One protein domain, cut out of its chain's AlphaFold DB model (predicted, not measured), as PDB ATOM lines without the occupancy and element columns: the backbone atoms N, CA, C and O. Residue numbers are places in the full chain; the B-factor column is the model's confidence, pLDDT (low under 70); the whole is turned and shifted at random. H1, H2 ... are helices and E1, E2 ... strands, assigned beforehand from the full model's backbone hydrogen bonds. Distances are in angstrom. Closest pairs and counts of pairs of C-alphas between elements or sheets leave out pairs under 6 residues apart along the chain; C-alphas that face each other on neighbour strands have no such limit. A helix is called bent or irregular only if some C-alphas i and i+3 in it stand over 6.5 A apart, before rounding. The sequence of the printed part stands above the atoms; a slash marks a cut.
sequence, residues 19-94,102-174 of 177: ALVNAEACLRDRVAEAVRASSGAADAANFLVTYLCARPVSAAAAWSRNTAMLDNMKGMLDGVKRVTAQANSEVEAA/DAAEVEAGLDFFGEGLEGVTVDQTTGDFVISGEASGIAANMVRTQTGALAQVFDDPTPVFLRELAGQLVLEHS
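AT A GLANCE: This is residues 19 to 94 and 102 to 174 of the 177 residues of an uncharacterized protein of Brevundimonas sp (UniProt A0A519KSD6). One long helix, H3, makes the axis of a rod; H1, H2 and H6 pack together as a helical head near its beginning, and farther along H4, the E1-E2 hairpin and H5 make a looser group beside it. Residues 89 to 94 stick out. The printed part has 149 residues, with named elements in the order H1 H2 H3 H4 E1 E2 H5 H6, mostly helix, the two strands antiparallel. It is loose, with a radius of gyration of the C-alphas of 21.2 A and spans of 73 by 29 by 24 A.

HOW THE PARTS SIT: Start at H1, residues 19 to 37, the hub, with a kink of 49 degrees near residue 30. It touches H2, residues 41 to 52, at a steep tilt of 55 degrees, closest at C-alphas 34 and 44, 4.9 A. Its residues 19 to 26 alone touch H3, residues 54 to 93, closest at C-alphas 23 and 56, 4.6 A. H3 touches H4, residues 102 to 118, with residues 74 to 81 alone, closest at C-alphas 77 and 114, 6.7 A. E1, residues 120 to 122, and E2, residues 129 to 131, form a hairpin, N 121 and O 130 being 2.8 A apart, within hydrogen-bond range. H5, residues 137 to 153, touches H4 with residues 137 to 140 alone, closest at C-alphas 139 and 116, 5.7 A. H6, residues 160 to 173, touches H1, closest at C-alphas 170 and 31, 6.1 A, and H2, closest at C-alphas 166 and 45, 5.3 A; H5 and H6 are apart. Every O i to N i+4 pair is within range in H3, H5 and H6; H1 has 13 of 15, H2 7 of 8, H4 12 of 13.

IN THESE COORDINATES: Find C-alpha 19 at (11.733, 15.818, 35.827), where H1 begins; it spans 25.4 A and is irregular, C-alphas 29 and 32 being 7.5 A apart. From C-alpha 54 at (10.020, 9.190, 45.780) H3 runs 57.8 A. H4 spans 24.5 A, H5 24.3 A, and H6 20.0 A to C-alpha 173 at (-9.639, 10.796, 45.684).

THE WHOLE: The farthest C-alphas, of Arg 36 and Ala 94, are 74.4 A apart. Residues 95 to 101 are not printed, a gap of 17.5 A between C-alphas 94 and 102. Of the links printed whole, none is long. Mean pLDDT of the printed part is 80.2; 47 residues are under 70, among them 84 to 94 and 102 to 117.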
ATOM      1  N   ALA A  19      11.722  16.210  34.419       93.31
ATOM      2  CA  ALA A  19      11.733  15.818  35.827       93.31
ATOM      3  C   ALA A  19      10.448  16.249  36.561       93.31
ATOM      4  O   ALA A  19       9.836  15.443  37.262       93.31
ATOM      5  N   LEU A  20       9.988  17.489  36.342       93.19
ATOM      6  CA  LEU A  20       8.743  18.000  36.927       93.19
ATOM      7  C   LEU A  20       7.525  17.274  36.351       93.19
ATOM      8  O   LEU A  20       6.660  16.826  37.100       93.19
ATOM      9  N   VAL A  21       7.478  17.115  35.025       95.12
ATOM     10  CA  VAL A  21       6.361  16.456  34.331       95.12
ATOM     11  C   VAL A  21       6.218  14.998  34.784       95.12
ATOM     12  O   VAL A  21       5.113  14.547  35.084       95.12
ATOM     13  N   ASN A  22       7.334  14.279  34.907       95.00
ATOM     14  CA  ASN A  22       7.374  12.892  35.369       95.00
ATOM     15  C   ASN A  22       6.935  12.761  36.834       95.00
ATOM     16  O   ASN A  22       6.229  11.811  37.181       95.00
ATOM     17  N   ALA A  23       7.328  13.707  37.695       96.50
ATOM     18  CA  ALA A  23       6.869  13.752  39.080       96.50
ATOM     19  C   ALA A  23       5.355  13.940  39.154       96.50
ATOM     20  O   ALA A  23       4.675  13.145  39.802       96.50
ATOM     21  N   GLU A  24       4.810  14.927  38.445       96.81
ATOM     22  CA  GLU A  24       3.368  15.157  38.433       96.81
ATOM     23  C   GLU A  24       2.583  13.962  37.873       96.81
ATOM     24  O   GLU A  24       1.540  13.603  38.424       96.81
ATOM     25  N   ALA A  25       3.073  13.339  36.796       97.44
ATOM     26  CA  ALA A  25       2.458  12.147  36.220       97.44
ATOM     27  C   ALA A  25       2.415  11.001  37.241       97.44
ATOM     28  O   ALA A  25       1.348  10.443  37.486       97.44
ATOM     29  N   CYS A  26       3.530  10.731  37.931       97.94
ATOM     30  CA  CYS A  26       3.557   9.719  38.986       97.94
ATOM     31  C   CYS A  26       2.534  10.009  40.092       97.94
ATOM     32  O   CYS A  26       1.799   9.104  40.493       97.94
ATOM     33  N   LEU A  27       2.460  11.257  40.574       97.94
ATOM     34  CA  LEU A  27       1.513  11.642  41.625       97.94
ATOM     35  C   LEU A  27       0.065  11.366  41.192       97.94
ATOM     36  O   LEU A  27      -0.703  10.784  41.960       97.94
ATOM     37  N   ARG A  28      -0.292  11.735  39.956       97.88
ATOM     38  CA  ARG A  28      -1.631  11.502  39.388       97.88
ATOM     39  C   ARG A  28      -1.941  10.014  39.215       97.88
ATOM     40  O   ARG A  28      -3.049   9.595  39.530       97.88
ATOM     41  N   ASP A  29      -0.965   9.213  38.799       98.06
ATOM     42  CA  ASP A  29      -1.159   7.779  38.555       98.06
ATOM     43  C   ASP A  29      -1.240   6.956  39.853       98.06
ATOM     44  O   ASP A  29      -1.905   5.917  39.904       98.06
ATOM     45  N   ARG A  30      -0.554   7.395  40.917       98.00
ATOM     46  CA  ARG A  30      -0.387   6.625  42.166       98.00
ATOM     47  C   ARG A  30      -1.264   7.084  43.325       98.00
ATOM     48  O   ARG A  30      -1.331   6.390  44.341       98.00
ATOM     49  N   VAL A  31      -1.989   8.195  43.197       97.44
ATOM     50  CA  VAL A  31      -2.828   8.735  44.282       97.44
ATOM     51  C   VAL A  31      -3.855   7.729  44.816       97.44
ATOM     52  O   VAL A  31      -4.006   7.587  46.028       97.44
ATOM     53  N   ALA A  32      -4.523   6.967  43.946       96.56
ATOM     54  CA  ALA A  32      -5.514   5.978  44.373       96.56
ATOM     55  C   ALA A  32      -4.887   4.815  45.168       96.56
ATOM     56  O   ALA A  32      -5.543   4.181  45.995       96.56
ATOM     57  N   GLU A  33      -3.616   4.503  44.920       96.12
ATOM     58  CA  GLU A  33      -2.854   3.538  45.711       96.12
ATOM     59  C   GLU A  33      -2.507   4.116  47.085       96.12
ATOM     60  O   GLU A  33      -2.763   3.461  48.093       96.12
ATOM     61  N   ALA A  34      -2.048   5.369  47.134       95.94
ATOM     62  CA  ALA A  34      -1.752   6.055  48.388       95.94
ATOM     63  C   ALA A  34      -2.979   6.177  49.305       95.94
ATOM     64  O   ALA A  34      -2.908   5.815  50.476       95.94
ATOM     65  N   VAL A  35      -4.127   6.609  48.772       96.00
ATOM     66  CA  VAL A  35      -5.372   6.751  49.554       96.00
ATOM     67  C   VAL A  35      -5.840   5.410  50.126       96.00
ATOM     68  O   VAL A  35      -6.332   5.364  51.249       96.00
ATOM     69  N   ARG A  36      -5.668   4.303  49.391       95.31
ATOM     70  CA  ARG A  36      -6.026   2.962  49.887       95.31
ATOM     71  C   ARG A  36      -5.067   2.442  50.956       95.31
ATOM     72  O   ARG A  36      -5.489   1.665  51.806       95.31
ATOM     73  N   ALA A  37      -3.795   2.823  50.882       94.19
ATOM     74  CA  ALA A  37      -2.750   2.350  51.785       94.19
ATOM     75  C   ALA A  37      -2.661   3.151  53.094       94.19
ATOM     76  O   ALA A  37      -1.959   2.734  54.014       94.19
ATOM     77  N   SER A  38      -3.337   4.298  53.193       94.06
ATOM     78  CA  SER A  38      -3.182   5.235  54.307       94.06
ATOM     79  C   SER A  38      -4.477   5.474  55.081       94.06
ATOM     80  O   SER A  38      -5.582   5.361  54.558       94.06
ATOM     81  N   SER A  39      -4.330   5.829  56.358       89.56
ATOM     82  CA  SER A  39      -5.434   6.094  57.291       89.56
ATOM     83  C   SER A  39      -6.026   7.500  57.191       89.56
ATOM     84  O   SER A  39      -7.117   7.738  57.709       89.56
ATOM     85  N   GLY A  40      -5.330   8.436  56.545       91.81
ATOM     86  CA  GLY A  40      -5.745   9.831  56.445       91.81
ATOM     87  C   GLY A  40      -5.138  10.544  55.242       91.81
ATOM     88  O   GLY A  40      -4.176  10.071  54.642       91.81
ATOM     89  N   ALA A  41      -5.706  11.702  54.897       93.12
ATOM     90  CA  ALA A  41      -5.287  12.478  53.730       93.12
ATOM     91  C   ALA A  41      -3.837  12.985  53.841       93.12
ATOM     92  O   ALA A  41      -3.078  12.921  52.877       93.12
ATOM     93  N   ALA A  42      -3.421  13.446  55.024       93.44
ATOM     94  CA  ALA A  42      -2.043  13.885  55.244       93.44
ATOM     95  C   ALA A  42      -1.046  12.724  55.081       93.44
ATOM     96  O   ALA A  42      -0.049  12.864  54.375       93.44
ATOM     97  N   ASP A  43      -1.361  11.562  55.662       94.50
ATOM     98  CA  ASP A  43      -0.534  10.356  55.558       94.50
ATOM     99  C   ASP A  43      -0.441   9.868  54.110       94.50
ATOM    100  O   ASP A  43       0.652   9.570  53.636       94.50
ATOM    101  N   ALA A  44      -1.565   9.856  53.383       95.62
ATOM    102  CA  ALA A  44      -1.612   9.461  51.977       95.62
ATOM    103  C   ALA A  44      -0.770  10.393  51.099       95.62
ATOM    104  O   ALA A  44       0.001   9.917  50.268       95.62
ATOM    105  N   ALA A  45      -0.871  11.712  51.292       95.50
ATOM    106  CA  ALA A  45      -0.081  12.677  50.530       95.50
ATOM    107  C   ALA A  45       1.418  12.521  50.820       95.50
ATOM    108  O   ALA A  45       2.230  12.515  49.895       95.50
ATOM    109  N   ASN A  46       1.785  12.319  52.089       94.56
ATOM    110  CA  ASN A  46       3.169  12.063  52.465       94.56
ATOM    111  C   ASN A  46       3.680  10.741  51.877       94.56
ATOM    112  O   ASN A  46       4.753  10.715  51.283       94.56
ATOM    113  N   PHE A  47       2.910   9.655  51.976       95.50
ATOM    114  CA  PHE A  47       3.272   8.347  51.423       95.50
ATOM    115  C   PHE A  47       3.416   8.385  49.896       95.50
ATOM    116  O   PHE A  47       4.343   7.800  49.332       95.50
ATOM    117  N   LEU A  48       2.541   9.128  49.217       96.12
ATOM    118  CA  LEU A  48       2.605   9.332  47.776       96.12
ATOM    119  C   LEU A  48       3.930   9.988  47.363       96.12
ATOM    120  O   LEU A  48       4.606   9.493  46.464       96.12
ATOM    121  N   VAL A  49       4.324  11.063  48.043       95.38
ATOM    122  CA  VAL A  49       5.516  11.857  47.712       95.38
ATOM    123  C   VAL A  49       6.812  11.173  48.154       95.38
ATOM    124  O   VAL A  49       7.777  11.139  47.396       95.38
ATOM    125  N   THR A  50       6.840  10.617  49.364       93.62
ATOM    126  CA  THR A  50       8.066  10.094  49.999       93.62
ATOM    127  C   THR A  50       8.344   8.627  49.699       93.62
ATOM    128  O   THR A  50       9.470   8.177  49.895       93.62
ATOM    129  N   TYR A  51       7.350   7.874  49.211       94.88
ATOM    130  CA  TYR A  51       7.496   6.443  48.942       94.88
ATOM    131  C   TYR A  51       7.114   6.080  47.506       94.88
ATOM    132  O   TYR A  51       7.990   5.730  46.715       94.88
ATOM    133  N   LEU A  52       5.834   6.204  47.128       96.50
ATOM    134  CA  LEU A  52       5.365   5.726  45.814       96.50
ATOM    135  C   LEU A  52       5.997   6.490  44.645       96.50
ATOM    136  O   LEU A  52       6.355   5.890  43.632       96.50
ATOM    137  N   CYS A  53       6.165   7.803  44.800       97.25
ATOM    138  CA  CYS A  53       6.751   8.691  43.800       97.25
ATOM    139  C   CYS A  53       8.085   9.299  44.245       97.25
ATOM    140  O   CYS A  53       8.523  10.288  43.660       97.25
ATOM    141  N   ALA A  54       8.770   8.678  45.213       94.50
ATOM    142  CA  ALA A  54      10.020   9.190  45.780       94.50
ATOM    143  C   ALA A  54      11.071   9.517  44.708       94.50
ATOM    144  O   ALA A  54      11.656  10.596  44.703       94.50
ATOM    145  N   ARG A  55      11.280   8.602  43.753       94.25
ATOM    146  CA  ARG A  55      12.277   8.769  42.684       94.25
ATOM    147  C   ARG A  55      11.996   9.968  41.768       94.25
ATOM    148  O   ARG A  55      12.872  10.820  41.659       94.25
ATOM    149  N   PRO A  56      10.835  10.062  41.089       94.69
ATOM    150  CA  PRO A  56      10.578  11.195  40.204       94.69
ATOM    151  C   PRO A  56      10.433  12.517  40.973       94.69
ATOM    152  O   PRO A  56      10.869  13.548  40.472       94.69
ATOM    153  N   VAL A  57       9.917  12.498  42.208       94.31
ATOM    154  CA  VAL A  57       9.892  13.688  43.074       94.31
ATOM    155  C   VAL A  57      11.306  14.160  43.423       94.31
ATOM    156  O   VAL A  57      11.578  15.356  43.354       94.31
ATOM    157  N   SER A  58      12.213  13.243  43.763       91.88
ATOM    158  CA  SER A  58      13.611  13.574  44.053       91.88
ATOM    159  C   SER A  58      14.325  14.140  42.824       91.88
ATOM    160  O   SER A  58      15.008  15.151  42.946       91.88
ATOM    161  N   ALA A  59      14.092  13.585  41.629       91.31
ATOM    162  CA  ALA A  59      14.635  14.143  40.387       91.31
ATOM    163  C   ALA A  59      14.115  15.568  40.111       91.31
ATOM    164  O   ALA A  59      14.873  16.454  39.718       91.31
ATOM    165  N   ALA A  60      12.827  15.821  40.363       92.94
ATOM    166  CA  ALA A  60      12.243  17.157  40.265       92.94
ATOM    167  C   ALA A  60      12.839  18.142  41.289       92.94
ATOM    168  O   ALA A  60      13.109  19.296  40.944       92.94
ATOM    169  N   ALA A  61      13.055  17.692  42.529       91.31
ATOM    170  CA  ALA A  61      13.698  18.480  43.579       91.31
ATOM    171  C   ALA A  61      15.138  18.846  43.191       91.31
ATOM    172  O   ALA A  61      15.482  20.030  43.166       91.31
ATOM    173  N   ALA A  62      15.925  17.846  42.786       89.75
ATOM    174  CA  ALA A  62      17.296  18.010  42.324       89.75
ATOM    175  C   ALA A  62      17.370  18.984  41.144       89.75
ATOM    176  O   ALA A  62      18.145  19.937  41.192       89.75
ATOM    177  N   TRP A  63      16.504  18.823  40.136       91.31
ATOM    178  CA  TRP A  63      16.459  19.727  38.988       91.31
ATOM    179  C   TRP A  63      16.178  21.169  39.415       91.31
ATOM    180  O   TRP A  63      16.909  22.077  39.020       91.31
ATOM    181  N   SER A  64      15.159  21.390  40.252       88.88
ATOM    182  CA  SER A  64      14.784  22.735  40.699       88.88
ATOM    183  C   SER A  64      15.908  23.402  41.489       88.88
ATOM    184  O   SER A  64      16.195  24.579  41.270       88.88
ATOM    185  N   ARG A  65      16.545  22.667  42.405       87.44
ATOM    186  CA  ARG A  65      17.635  23.191  43.232       87.44
ATOM    187  C   ARG A  65      18.890  23.464  42.419       87.44
ATOM    188  O   ARG A  65      19.473  24.535  42.548       87.44
ATOM    189  N   ASN A  66      19.297  22.507  41.592       87.56
ATOM    190  CA  ASN A  66      20.532  22.602  40.824       87.56
ATOM    191  C   ASN A  66      20.415  23.659  39.724       87.56
ATOM    192  O   ASN A  66      21.375  24.391  39.499       87.56
ATOM    193  N   THR A  67      19.233  23.815  39.116       88.50
ATOM    194  CA  THR A  67      18.959  24.909  38.168       88.50
ATOM    195  C   THR A  67      19.047  26.260  38.871       88.50
ATOM    196  O   THR A  67      19.833  27.104  38.455       88.50
ATOM    197  N   ALA A  68      18.354  26.439  40.002       86.62
ATOM    198  CA  ALA A  68      18.424  27.687  40.764       86.62
ATOM    199  C   ALA A  68      19.850  27.998  41.257       86.62
ATOM    200  O   ALA A  68      20.277  29.150  41.251       86.62
ATOM    201  N   MET A  69      20.608  26.980  41.674       85.00
ATOM    202  CA  MET A  69      22.005  27.139  42.071       85.00
ATOM    203  C   MET A  69      22.877  27.572  40.893       85.00
ATOM    204  O   MET A  69      23.642  28.524  41.033       85.00
ATOM    205  N   LEU A  70      22.749  26.910  39.742       84.31
ATOM    206  CA  LEU A  70      23.504  27.251  38.542       84.31
ATOM    207  C   LEU A  70      23.188  28.671  38.067       84.31
ATOM    208  O   LEU A  70      24.111  29.423  37.758       84.31
ATOM    209  N   ASP A  71      21.913  29.054  38.068       86.62
ATOM    210  CA  ASP A  71      21.465  30.394  37.686       86.62
ATOM    211  C   ASP A  71      22.002  31.458  38.651       86.62
ATOM    212  O   ASP A  71      22.500  32.495  38.211       86.62
ATOM    213  N   ASN A  72      21.992  31.188  39.961       83.00
ATOM    214  CA  ASN A  72      22.586  32.080  40.960       83.00
ATOM    215  C   ASN A  72      24.104  32.222  40.775       83.00
ATOM    216  O   ASN A  72      24.633  33.328  40.879       83.00
ATOM    217  N   MET A  73      24.812  31.125  40.485       81.38
ATOM    218  CA  MET A  73      26.256  31.156  40.232       81.38
ATOM    219  C   MET A  73      26.584  31.953  38.966       81.38
ATOM    220  O   MET A  73      27.461  32.816  39.006       81.38
ATOM    221  N   LYS A  74      25.852  31.720  37.871       81.38
ATOM    222  CA  LYS A  74      25.996  32.480  36.620       81.38
ATOM    223  C   LYS A  74      25.685  33.961  36.835       81.38
ATOM    224  O   LYS A  74      26.501  34.807  36.489       81.38
ATOM    225  N   GLY A  75      24.584  34.276  37.515       81.69
ATOM    226  CA  GLY A  75      24.204  35.652  37.834       81.69
ATOM    227  C   GLY A  75      25.217  36.381  38.724       81.69
ATOM    228  O   GLY A  75      25.468  37.569  38.520       81.69
ATOM    229  N   MET A  76      25.835  35.677  39.679       80.31
ATOM    230  CA  MET A  76      26.923  36.221  40.493       80.31
ATOM    231  C   MET A  76      28.156  36.523  39.634       80.31
ATOM    232  O   MET A  76      28.678  37.633  39.718       80.31
ATOM    233  N   LEU A  77      28.588  35.587  38.783       78.50
ATOM    234  CA  LEU A  77      29.725  35.803  37.880       78.50
ATOM    235  C   LEU A  77      29.467  36.949  36.901       78.50
ATOM    236  O   LEU A  77      30.317  37.824  36.759       78.50
ATOM    237  N   ASP A  78      28.282  37.011  36.295       78.31
ATOM    238  CA  ASP A  78      27.882  38.115  35.418       78.31
ATOM    239  C   ASP A  78      27.816  39.451  36.172       78.31
ATOM    240  O   ASP A  78      28.067  40.518  35.609       78.31
ATOM    241  N   GLY A  79      27.456  39.423  37.457       74.62
ATOM    242  CA  GLY A  79      27.521  40.577  38.350       74.62
ATOM    243  C   GLY A  79      28.954  41.060  38.559       74.62
ATOM    244  O   GLY A  79      29.234  42.237  38.334       74.62
ATOM    245  N   VAL A  80      29.867  40.156  38.926       75.06
ATOM    246  CA  VAL A  80      31.281  40.493  39.147       75.06
ATOM    247  C   VAL A  80      31.930  40.977  37.851       75.06
ATOM    248  O   VAL A  80      32.536  42.042  37.859       75.06
ATOM    249  N   LYS A  81      31.719  40.291  36.719       73.62
ATOM    250  CA  LYS A  81      32.213  40.724  35.398       73.62
ATOM    251  C   LYS A  81      31.782  42.158  35.071       73.62
ATOM    252  O   LYS A  81      32.600  42.956  34.621       73.62
ATOM    253  N   ARG A  82      30.519  42.518  35.339       73.00
ATOM    254  CA  ARG A  82      30.011  43.885  35.115       73.00
ATOM    255  C   ARG A  82      30.651  44.922  36.037       73.00
ATOM    256  O   ARG A  82      30.984  46.004  35.561       73.00
ATOM    257  N   VAL A  83      30.829  44.607  37.320       71.94
ATOM    258  CA  VAL A  83      31.469  45.514  38.290       71.94
ATOM    259  C   VAL A  83      32.943  45.725  37.946       71.94
ATOM    260  O   VAL A  83      33.396  46.865  37.917       71.94
ATOM    261  N   THR A  84      33.674  44.660  37.609       67.06
ATOM    262  CA  THR A  84      35.080  44.744  37.191       67.06
ATOM    263  C   THR A  84      35.229  45.531  35.888       67.06
ATOM    264  O   THR A  84      36.098  46.392  35.795       67.06
ATOM    265  N   ALA A  85      34.346  45.323  34.906       67.00
ATOM    266  CA  ALA A  85      34.354  46.098  33.665       67.00
ATOM    267  C   ALA A  85      34.090  47.599  33.902       67.00
ATOM    268  O   ALA A  85      34.731  48.443  33.276       67.00
ATOM    269  N   GLN A  86      33.185  47.950  34.825       63.28
ATOM    270  CA  GLN A  86      32.940  49.346  35.204       63.28
ATOM    271  C   GLN A  86      34.127  49.961  35.953       63.28
ATOM    272  O   GLN A  86      34.540  51.065  35.615       63.28
ATOM    273  N   ALA A  87      34.716  49.233  36.904       60.94
ATOM    274  CA  ALA A  87      35.896  49.688  37.634       60.94
ATOM    275  C   ALA A  87      37.092  49.912  36.693       60.94
ATOM    276  O   ALA A  87      37.746  50.949  36.768       60.94
ATOM    277  N   ASN A  88      37.328  48.999  35.747       58.94
ATOM    278  CA  ASN A  88      38.386  49.150  34.747       58.94
ATOM    279  C   ASN A  88      38.126  50.352  33.823       58.94
ATOM    280  O   ASN A  88      39.054  51.099  33.533       58.94
ATOM    281  N   SER A  89      36.869  50.607  33.436       58.78
ATOM    282  CA  SER A  89      36.506  51.781  32.629       58.78
ATOM    283  C   SER A  89      36.697  53.111  33.370       58.78
ATOM    284  O   SER A  89      37.030  54.113  32.736       58.78
ATOM    285  N   GLU A  90      36.487  53.154  34.690       56.16
ATOM    286  CA  GLU A  90      36.729  54.350  35.511       56.16
ATOM    287  C   GLU A  90      38.227  54.594  35.744       56.16
ATOM    288  O   GLU A  90      38.685  55.737  35.713       56.16
ATOM    289  N   VAL A  91      39.006  53.524  35.910       53.53
ATOM    290  CA  VAL A  91      40.470  53.565  36.048       53.53
ATOM    291  C   VAL A  91      41.141  54.012  34.740       53.53
ATOM    292  O   VAL A  91      42.040  54.858  34.764       53.53
ATOM    293  N   GLU A  92      40.653  53.528  33.596       51.47
ATOM    294  CA  GLU A  92      41.121  53.918  32.259       51.47
ATOM    295  C   GLU A  92      40.746  55.376  31.928       51.47
ATOM    296  O   GLU A  92      41.563  56.124  31.388       51.47
ATOM    297  N   ALA A  93      39.564  55.840  32.357       53.41
ATOM    298  CA  ALA A  93      39.171  57.250  32.258       53.41
ATOM    299  C   ALA A  93      39.984  58.179  33.185       53.41
ATOM    300  O   ALA A  93      40.129  59.369  32.890       53.41
ATOM    301  N   ALA A  94      40.528  57.654  34.286       55.25
ATOM    302  CA  ALA A  94      41.338  58.400  35.246       55.25
ATOM    303  C   ALA A  94      42.854  58.384  34.946       55.25
ATOM    304  O   ALA A  94      43.600  59.080  35.634       55.25
ATOM    305  N   ASP A 102      46.706  42.911  41.305       55.94
ATOM    306  CA  ASP A 102      45.312  42.556  41.639       55.94
ATOM    307  C   ASP A 102      44.382  42.393  40.421       55.94
ATOM    308  O   ASP A 102      43.499  41.541  40.421       55.94
ATOM    309  N   ALA A 103      44.554  43.177  39.351       52.75
ATOM    310  CA  ALA A 103      43.605  43.158  38.229       52.75
ATOM    311  C   ALA A 103      43.733  41.899  37.350       52.75
ATOM    312  O   ALA A 103      42.726  41.314  36.961       52.75
ATOM    313  N   ALA A 104      44.967  41.449  37.088       55.50
ATOM    314  CA  ALA A 104      45.234  40.276  36.254       55.50
ATOM    315  C   ALA A 104      44.862  38.956  36.953       55.50
ATOM    316  O   ALA A 104      44.411  38.024  36.293       55.50
ATOM    317  N   GLU A 105      45.005  38.869  38.282       54.19
ATOM    318  CA  GLU A 105      44.547  37.702  39.051       54.19
ATOM    319  C   GLU A 105      43.015  37.637  39.144       54.19
ATOM    320  O   GLU A 105      42.439  36.550  39.054       54.19
ATOM    321  N   VAL A 106      42.336  38.786  39.258       57.91
ATOM    322  CA  VAL A 106      40.864  38.861  39.233       57.91
ATOM    323  C   VAL A 106      40.312  38.502  37.851       57.91
ATOM    324  O   VAL A 106      39.344  37.749  37.767       57.91
ATOM    325  N   GLU A 107      40.929  38.989  36.775       57.81
ATOM    326  CA  GLU A 107      40.542  38.665  35.396       57.81
ATOM    327  C   GLU A 107      40.788  37.179  35.081       57.81
ATOM    328  O   GLU A 107      39.868  36.483  34.654       57.81
ATOM    329  N   ALA A 108      41.958  36.635  35.442       58.34
ATOM    330  CA  ALA A 108      42.254  35.208  35.291       58.34
ATOM    331  C   ALA A 108      41.323  34.309  36.129       58.34
ATOM    332  O   ALA A 108      40.939  33.222  35.690       58.34
ATOM    333  N   GLY A 109      40.923  34.749  37.327       59.25
ATOM    334  CA  GLY A 109      39.917  34.063  38.138       59.25
ATOM    335  C   GLY A 109      38.524  34.102  37.500       59.25
ATOM    336  O   GLY A 109      37.817  33.093  37.489       59.25
ATOM    337  N   LEU A 110      38.128  35.241  36.930       61.53
ATOM    338  CA  LEU A 110      36.843  35.400  36.247       61.53
ATOM    339  C   LEU A 110      36.746  34.596  34.955       61.53
ATOM    340  O   LEU A 110      35.665  34.076  34.676       61.53
ATOM    341  N   ASP A 111      37.838  34.450  34.215       60.47
ATOM    342  CA  ASP A 111      37.888  33.587  33.034       60.47
ATOM    343  C   ASP A 111      37.849  32.110  33.440       60.47
ATOM    344  O   ASP A 111      37.039  31.339  32.924       60.47
ATOM    345  N   PHE A 112      38.604  31.730  34.477       61.38
ATOM    346  CA  PHE A 112      38.611  30.365  35.007       61.38
ATOM    347  C   PHE A 112      37.233  29.883  35.497       61.38
ATOM    348  O   PHE A 112      36.865  28.724  35.275       61.38
ATOM    349  N   PHE A 113      36.464  30.748  36.171       60.94
ATOM    350  CA  PHE A 113      35.102  30.430  36.620       60.94
ATOM    351  C   PHE A 113      34.037  30.712  35.550       60.94
ATOM    352  O   PHE A 113      33.038  29.997  35.489       60.94
ATOM    353  N   GLY A 114      34.238  31.727  34.711       60.19
ATOM    354  CA  GLY A 114      33.319  32.136  33.652       60.19
ATOM    355  C   GLY A 114      33.213  31.095  32.546       60.19
ATOM    356  O   GLY A 114      32.133  30.547  32.341       60.19
ATOM    357  N   GLU A 115      34.331  30.763  31.898       63.09
ATOM    358  CA  GLU A 115      34.375  29.707  30.874       63.09
ATOM    359  C   GLU A 115      34.123  28.323  31.501       63.09
ATOM    360  O   GLU A 115      33.494  27.446  30.907       63.09
ATOM    361  N   GLY A 116      34.533  28.140  32.763       64.50
ATOM    362  CA  GLY A 116      34.342  26.899  33.514       64.50
ATOM    363  C   GLY A 116      32.880  26.516  33.783       64.50
ATOM    364  O   GLY A 116      32.594  25.326  33.925       64.50
ATOM    365  N   LEU A 117      31.951  27.479  33.840       69.94
ATOM    366  CA  LEU A 117      30.520  27.217  34.063       69.94
ATOM    367  C   LEU A 117      29.673  27.202  32.784       69.94
ATOM    368  O   LEU A 117      28.533  26.730  32.831       69.94
ATOM    369  N   GLU A 118      30.194  27.673  31.649       72.75
ATOM    370  CA  GLU A 118      29.474  27.628  30.367       72.75
ATOM    371  C   GLU A 118      29.215  26.189  29.901       72.75
ATOM    372  O   GLU A 118      28.150  25.895  29.358       72.75
ATOM    373  N   GLY A 119      30.128  25.264  30.212       74.94
ATOM    374  CA  GLY A 119      29.946  23.830  29.969       74.94
ATOM    375  C   GLY A 119      29.135  23.091  31.041       74.94
ATOM    376  O   GLY A 119      28.960  21.879  30.945       74.94
ATOM    377  N   VAL A 120      28.637  23.776  32.076       82.25
ATOM    378  CA  VAL A 120      27.820  23.157  33.128       82.25
ATOM    379  C   VAL A 120      26.340  23.402  32.841       82.25
ATOM    380  O   VAL A 120      25.868  24.540  32.758       82.25
ATOM    381  N   THR A 121      25.590  22.311  32.717       87.25
ATOM    382  CA  THR A 121      24.133  22.292  32.546       87.25
ATOM    383  C   THR A 121      23.495  21.341  33.562       87.25
ATOM    384  O   THR A 121      24.194  20.639  34.292       87.25
ATOM    385  N   VAL A 122      22.166  21.334  33.650       87.94
ATOM    386  CA  VAL A 122      21.413  20.413  34.513       87.94
ATOM    387  C   VAL A 122      20.610  19.471  33.620       87.94
ATOM    388  O   VAL A 122      19.872  19.932  32.746       87.94
ATOM    389  N   ASP A 123      20.750  18.161  33.829       89.88
ATOM    390  CA  ASP A 123      19.946  17.153  33.144       89.88
ATOM    391  C   ASP A 123      18.472  17.394  33.464       89.88
ATOM    392  O   ASP A 123      18.053  17.403  34.624       89.88
ATOM    393  N   GLN A 124      17.658  17.605  32.435       90.81
ATOM    394  CA  GLN A 124      16.262  17.978  32.640       90.81
ATOM    395  C   GLN A 124      15.382  16.804  33.107       90.81
ATOM    396  O   GLN A 124      14.219  17.018  33.445       90.81
ATOM    397  N   THR A 125      15.906  15.575  33.108       91.81
ATOM    398  CA  THR A 125      15.215  14.343  33.511       91.81
ATOM    399  C   THR A 125      15.615  13.904  34.914       91.81
ATOM    400  O   THR A 125      14.739  13.522  35.691       91.81
ATOM    401  N   THR A 126      16.909  13.936  35.240       89.25
ATOM    402  CA  THR A 126      17.423  13.487  36.545       89.25
ATOM    403  C   THR A 126      17.648  14.631  37.523       89.25
ATOM    404  O   THR A 126      17.610  14.410  38.729       89.25
ATOM    405  N   GLY A 127      17.845  15.849  37.017       86.12
ATOM    406  CA  GLY A 127      18.215  17.002  37.824       86.12
ATOM    407  C   GLY A 127      19.698  17.073  38.178       86.12
ATOM    408  O   GLY A 127      20.084  17.966  38.926       86.12
ATOM    409  N   ASP A 128      20.535  16.176  37.656       87.25
ATOM    410  CA  ASP A 128      21.971  16.151  37.943       87.25
ATOM    411  C   ASP A 128      22.751  17.174  37.113       87.25
ATOM    412  O   ASP A 128      22.365  17.527  36.001       87.25
ATOM    413  N   PHE A 129      23.908  17.609  37.613       84.69
ATOM    414  CA  PHE A 129      24.824  18.427  36.822       84.69
ATOM    415  C   PHE A 129      25.479  17.612  35.703       84.69
ATOM    416  O   PHE A 129      26.225  16.655  35.948       84.69
ATOM    417  N   VAL A 130      25.267  18.059  34.471       85.00
ATOM    418  CA  VAL A 130      25.930  17.562  33.268       85.00
ATOM    419  C   VAL A 130      27.022  18.547  32.888       85.00
ATOM    420  O   VAL A 130      26.800  19.750  32.816       85.00
ATOM    421  N   ILE A 131      28.217  18.020  32.650       81.50
ATOM    422  CA  ILE A 131      29.389  18.813  32.297       81.50
ATOM    423  C   ILE A 131      29.772  18.410  30.880       81.50
ATOM    424  O   ILE A 131      30.112  17.247  30.649       81.50
ATOM    425  N   SER A 132      29.672  19.345  29.941       71.12
ATOM    426  CA  SER A 132      30.054  19.185  28.541       71.12
ATOM    427  C   SER A 132      31.265  20.061  28.201       71.12
ATOM    428  O   SER A 132      31.424  21.162  28.721       71.12
ATOM    429  N   GLY A 133      32.122  19.576  27.297       63.50
ATOM    430  CA  GLY A 133      33.245  20.348  26.748       63.50
ATOM    431  C   GLY A 133      34.421  20.583  27.707       63.50
ATOM    432  O   GLY A 133      34.653  19.802  28.628       63.50
ATOM    433  N   GLU A 134      35.169  21.662  27.446       56.38
ATOM    434  CA  GLU A 134      36.351  22.126  28.197       56.38
ATOM    435  C   GLU A 134      35.993  22.952  29.443       56.38
ATOM    436  O   GLU A 134      36.781  23.789  29.877       56.38
ATOM    437  N   ALA A 135      34.819  22.734  30.053       59.06
ATOM    438  CA  ALA A 135      34.559  23.271  31.388       59.06
ATOM    439  C   ALA A 135      35.763  22.928  32.272       59.06
ATOM    440  O   ALA A 135      36.096  21.743  32.399       59.06
ATOM    441  N   SER A 136      36.448  23.948  32.811       59.16
ATOM    442  CA  SER A 136      37.706  23.741  33.528       59.16
ATOM    443  C   SER A 136      37.481  22.623  34.546       59.16
ATOM    444  O   SER A 136      36.583  22.693  35.394       59.16
ATOM    445  N   GLY A 137      38.216  21.514  34.394       57.66
ATOM    446  CA  GLY A 137      37.905  20.269  35.107       57.66
ATOM    447  C   GLY A 137      37.869  20.452  36.626       57.66
ATOM    448  O   GLY A 137      37.250  19.668  37.334       57.66
ATOM    449  N   ILE A 138      38.482  21.526  37.122       62.31
ATOM    450  CA  ILE A 138      38.497  21.944  38.517       62.31
ATOM    451  C   ILE A 138      37.190  22.650  38.914       62.31
ATOM    452  O   ILE A 138      36.588  22.242  39.906       62.31
ATOM    453  N   ALA A 139      36.711  23.649  38.159       62.56
ATOM    454  CA  ALA A 139      35.449  24.336  38.463       62.56
ATOM    455  C   ALA A 139      34.263  23.364  38.386       62.56
ATOM    456  O   ALA A 139      33.421  23.307  39.283       62.56
ATOM    457  N   ALA A 140      34.259  22.510  37.365       63.66
ATOM    458  CA  ALA A 140      33.221  21.513  37.158       63.66
ATOM    459  C   ALA A 140      33.200  20.447  38.281       63.66
ATOM    460  O   ALA A 140      32.142  20.061  38.790       63.66
ATOM    461  N   ASN A 141      34.378  20.000  38.729       67.62
ATOM    462  CA  ASN A 141      34.495  19.038  39.826       67.62
ATOM    463  C   ASN A 141      34.181  19.673  41.192       67.62
ATOM    464  O   ASN A 141      33.580  19.027  42.051       67.62
ATOM    465  N   MET A 142      34.509  20.954  41.381       71.62
ATOM    466  CA  MET A 142      34.115  21.729  42.560       71.62
ATOM    467  C   MET A 142      32.593  21.860  42.659       71.62
ATOM    468  O   MET A 142      32.049  21.606  43.733       71.62
ATOM    469  N   VAL A 143      31.905  22.160  41.547       71.06
ATOM    470  CA  VAL A 143      30.433  22.204  41.496       71.06
ATOM    471  C   VAL A 143      29.856  20.858  41.919       71.06
ATOM    472  O   VAL A 143      29.112  20.823  42.894       71.06
ATOM    473  N   ARG A 144      30.272  19.745  41.292       69.62
ATOM    474  CA  ARG A 144      29.804  18.396  41.679       69.62
ATOM    475  C   ARG A 144      30.036  18.082  43.154       69.62
ATOM    476  O   ARG A 144      29.162  17.514  43.806       69.62
ATOM    477  N   THR A 145      31.217  18.414  43.667       71.38
ATOM    478  CA  THR A 145      31.608  18.072  45.040       71.38
ATOM    479  C   THR A 145      30.802  18.879  46.052       71.38
ATOM    480  O   THR A 145      30.278  18.312  47.011       71.38
ATOM    481  N   GLN A 146      30.636  20.186  45.821       70.06
ATOM    482  CA  GLN A 146      29.806  21.022  46.686       70.06
ATOM    483  C   GLN A 146      28.338  20.617  46.610       70.06
ATOM    484  O   GLN A 146      27.686  20.510  47.643       70.06
ATOM    485  N   THR A 147      27.810  20.326  45.423       66.00
ATOM    486  CA  THR A 147      26.389  19.995  45.270       66.00
ATOM    487  C   THR A 147      26.055  18.623  45.832       66.00
ATOM    488  O   THR A 147      25.001  18.467  46.443       66.00
ATOM    489  N   GLY A 148      26.956  17.647  45.688       63.69
ATOM    490  CA  GLY A 148      26.814  16.332  46.313       63.69
ATOM    491  C   GLY A 148      26.840  16.413  47.842       63.69
ATOM    492  O   GLY A 148      26.027  15.768  48.500       63.69
ATOM    493  N   ALA A 149      27.708  17.256  48.410       63.75
ATOM    494  CA  ALA A 149      27.747  17.499  49.851       63.75
ATOM    495  C   ALA A 149      26.492  18.240  50.346       63.75
ATOM    496  O   ALA A 149      25.907  17.863  51.359       63.75
ATOM    497  N   LEU A 150      26.029  19.252  49.607       62.69
ATOM    498  CA  LEU A 150      24.804  19.981  49.935       62.69
ATOM    499  C   LEU A 150      23.571  19.073  49.839       62.69
ATOM    500  O   LEU A 150      22.724  19.129  50.720       62.69
ATOM    501  N   ALA A 151      23.485  18.187  48.846       60.06
ATOM    502  CA  ALA A 151      22.377  17.236  48.726       60.06
ATOM    503  C   ALA A 151      22.319  16.215  49.880       60.06
ATOM    504  O   ALA A 151      21.250  15.713  50.197       60.06
ATOM    505  N   GLN A 152      23.451  15.906  50.521       61.59
ATOM    506  CA  GLN A 152      23.484  15.028  51.699       61.59
ATOM    507  C   GLN A 152      23.121  15.752  53.001       61.59
ATOM    508  O   GLN A 152      22.654  15.118  53.943       61.59
ATOM    509  N   VAL A 153      23.366  17.062  53.074       61.22
ATOM    510  CA  VAL A 153      23.108  17.880  54.271       61.22
ATOM    511  C   VAL A 153      21.694  18.459  54.263       61.22
ATOM    512  O   VAL A 153      21.044  18.533  55.305       61.22
ATOM    513  N   PHE A 154      21.215  18.868  53.092       58.69
ATOM    514  CA  PHE A 154      19.865  19.360  52.883       58.69
ATOM    515  C   PHE A 154      19.018  18.190  52.394       58.69
ATOM    516  O   PHE A 154      19.007  17.903  51.202       58.69
ATOM    517  N   ASP A 155      18.349  17.511  53.329       62.62
ATOM    518  CA  ASP A 155      17.292  16.543  53.024       62.62
ATOM    519  C   ASP A 155      16.340  17.198  52.018       62.62
ATOM    520  O   ASP A 155      15.734  18.229  52.318       62.62
ATOM    521  N   ASP A 156      16.363  16.708  50.781       63.97
ATOM    522  CA  ASP A 156      16.013  17.506  49.610       63.97
ATOM    523  C   ASP A 156      14.523  17.875  49.669       63.97
ATOM    524  O   ASP A 156      13.664  17.001  49.482       63.97
ATOM    525  N   PRO A 157      14.159  19.133  49.998       74.56
ATOM    526  CA  PRO A 157      12.781  19.426  50.331       74.56
ATOM    527  C   PRO A 157      11.947  19.287  49.065       74.56
ATOM    528  O   PRO A 157      12.193  19.960  48.062       74.56
ATOM    529  N   THR A 158      10.931  18.421  49.117       85.56
ATOM    530  CA  THR A 158       9.988  18.265  48.007       85.56
ATOM    531  C   THR A 158       9.480  19.644  47.565       85.56
ATOM    532  O   THR A 158       8.980  20.392  48.417       85.56
ATOM    533  N   PRO A 159       9.539  19.970  46.258       88.94
ATOM    534  CA  PRO A 159       9.023  21.224  45.729       88.94
ATOM    535  C   PRO A 159       7.596  21.501  46.206       88.94
ATOM    536  O   PRO A 159       6.732  20.623  46.146       88.94
ATOM    537  N   VAL A 160       7.334  22.730  46.665       90.44
ATOM    538  CA  VAL A 160       6.054  23.105  47.297       90.44
ATOM    539  C   VAL A 160       4.863  22.749  46.410       90.44
ATOM    540  O   VAL A 160       3.931  22.104  46.883       90.44
ATOM    541  N   PHE A 161       4.942  23.057  45.115       91.94
ATOM    542  CA  PHE A 161       3.866  22.772  44.167       91.94
ATOM    543  C   PHE A 161       3.570  21.266  44.021       91.94
ATOM    544  O   PHE A 161       2.418  20.889  43.832       91.94
ATOM    545  N   LEU A 162       4.576  20.385  44.150       94.06
ATOM    546  CA  LEU A 162       4.368  18.930  44.121       94.06
ATOM    547  C   LEU A 162       3.692  18.441  45.401       94.06
ATOM    548  O   LEU A 162       2.848  17.548  45.340       94.06
ATOM    549  N   ARG A 163       4.016  19.038  46.555       93.25
ATOM    550  CA  ARG A 163       3.322  18.728  47.815       93.25
ATOM    551  C   ARG A 163       1.868  19.186  47.778       93.25
ATOM    552  O   ARG A 163       0.987  18.457  48.222       93.25
ATOM    553  N   GLU A 164       1.624  20.384  47.255       94.88
ATOM    554  CA  GLU A 164       0.275  20.924  47.078       94.88
ATOM    555  C   GLU A 164      -0.539  20.055  46.123       94.88
ATOM    556  O   GLU A 164      -1.655  19.667  46.464       94.88
ATOM    557  N   LEU A 165       0.044  19.669  44.983       96.00
ATOM    558  CA  LEU A 165      -0.586  18.758  44.031       96.00
ATOM    559  C   LEU A 165      -0.912  17.408  44.680       96.00
ATOM    560  O   LEU A 165      -2.035  16.932  44.557       96.00
ATOM    561  N   ALA A 166       0.030  16.803  45.408       95.75
ATOM    562  CA  ALA A 166      -0.213  15.548  46.118       95.75
ATOM    563  C   ALA A 166      -1.368  15.676  47.127       95.75
ATOM    564  O   ALA A 166      -2.238  14.807  47.179       95.75
ATOM    565  N   GLY A 167      -1.415  16.775  47.887       95.00
ATOM    566  CA  GLY A 167      -2.510  17.062  48.815       95.00
ATOM    567  C   GLY A 167      -3.861  17.216  48.111       95.00
ATOM    568  O   GLY A 167      -4.841  16.605  48.531       95.00
ATOM    569  N   GLN A 168      -3.909  17.980  47.018       96.56
ATOM    570  CA  GLN A 168      -5.123  18.173  46.217       96.56
ATOM    571  C   GLN A 168      -5.630  16.850  45.639       96.56
ATOM    572  O   GLN A 168      -6.787  16.496  45.854       96.56
ATOM    573  N   LEU A 169      -4.752  16.078  44.995       96.75
ATOM    574  CA  LEU A 169      -5.103  14.787  44.405       96.75
ATOM    575  C   LEU A 169      -5.671  13.830  45.455       96.75
ATOM    576  O   LEU A 169      -6.675  13.159  45.209       96.75
ATOM    577  N   VAL A 170      -5.052  13.773  46.635       96.50
ATOM    578  CA  VAL A 170      -5.531  12.934  47.737       96.50
ATOM    579  C   VAL A 170      -6.900  13.389  48.228       96.50
ATOM    580  O   VAL A 170      -7.752  12.537  48.469       96.50
ATOM    581  N   LEU A 171      -7.140  14.693  48.368       94.62
ATOM    582  CA  LEU A 171      -8.448  15.217  48.774       94.62
ATOM    583  C   LEU A 171      -9.534  14.927  47.732       94.62
ATOM    584  O   LEU A 171     -10.667  14.634  48.106       94.62
ATOM    585  N   GLU A 172      -9.192  14.965  46.445       94.00
ATOM    586  CA  GLU A 172     -10.100  14.611  45.348       94.00
ATOM    587  C   GLU A 172     -10.439  13.113  45.329       94.00
ATOM    588  O   GLU A 172     -11.576  12.739  45.041       94.00
ATOM    589  N   HIS A 173      -9.472  12.254  45.663       92.88
ATOM    590  CA  HIS A 173      -9.639  10.796  45.684       92.88
ATOM    591  C   HIS A 173     -10.171  10.255  47.014       92.88
ATOM    592  O   HIS A 173     -10.629   9.111  47.082       92.88
ATOM    593  N   SER A 174     -10.109  11.050  48.081       85.06
ATOM    594  CA  SER A 174     -10.643  10.669  49.382       85.06
ATOM    595  C   SER A 174     -12.159  10.864  49.374       85.06
ATOM    596  O   SER A 174     -12.633  11.977  49.138       85.06
TER     597      SER A 174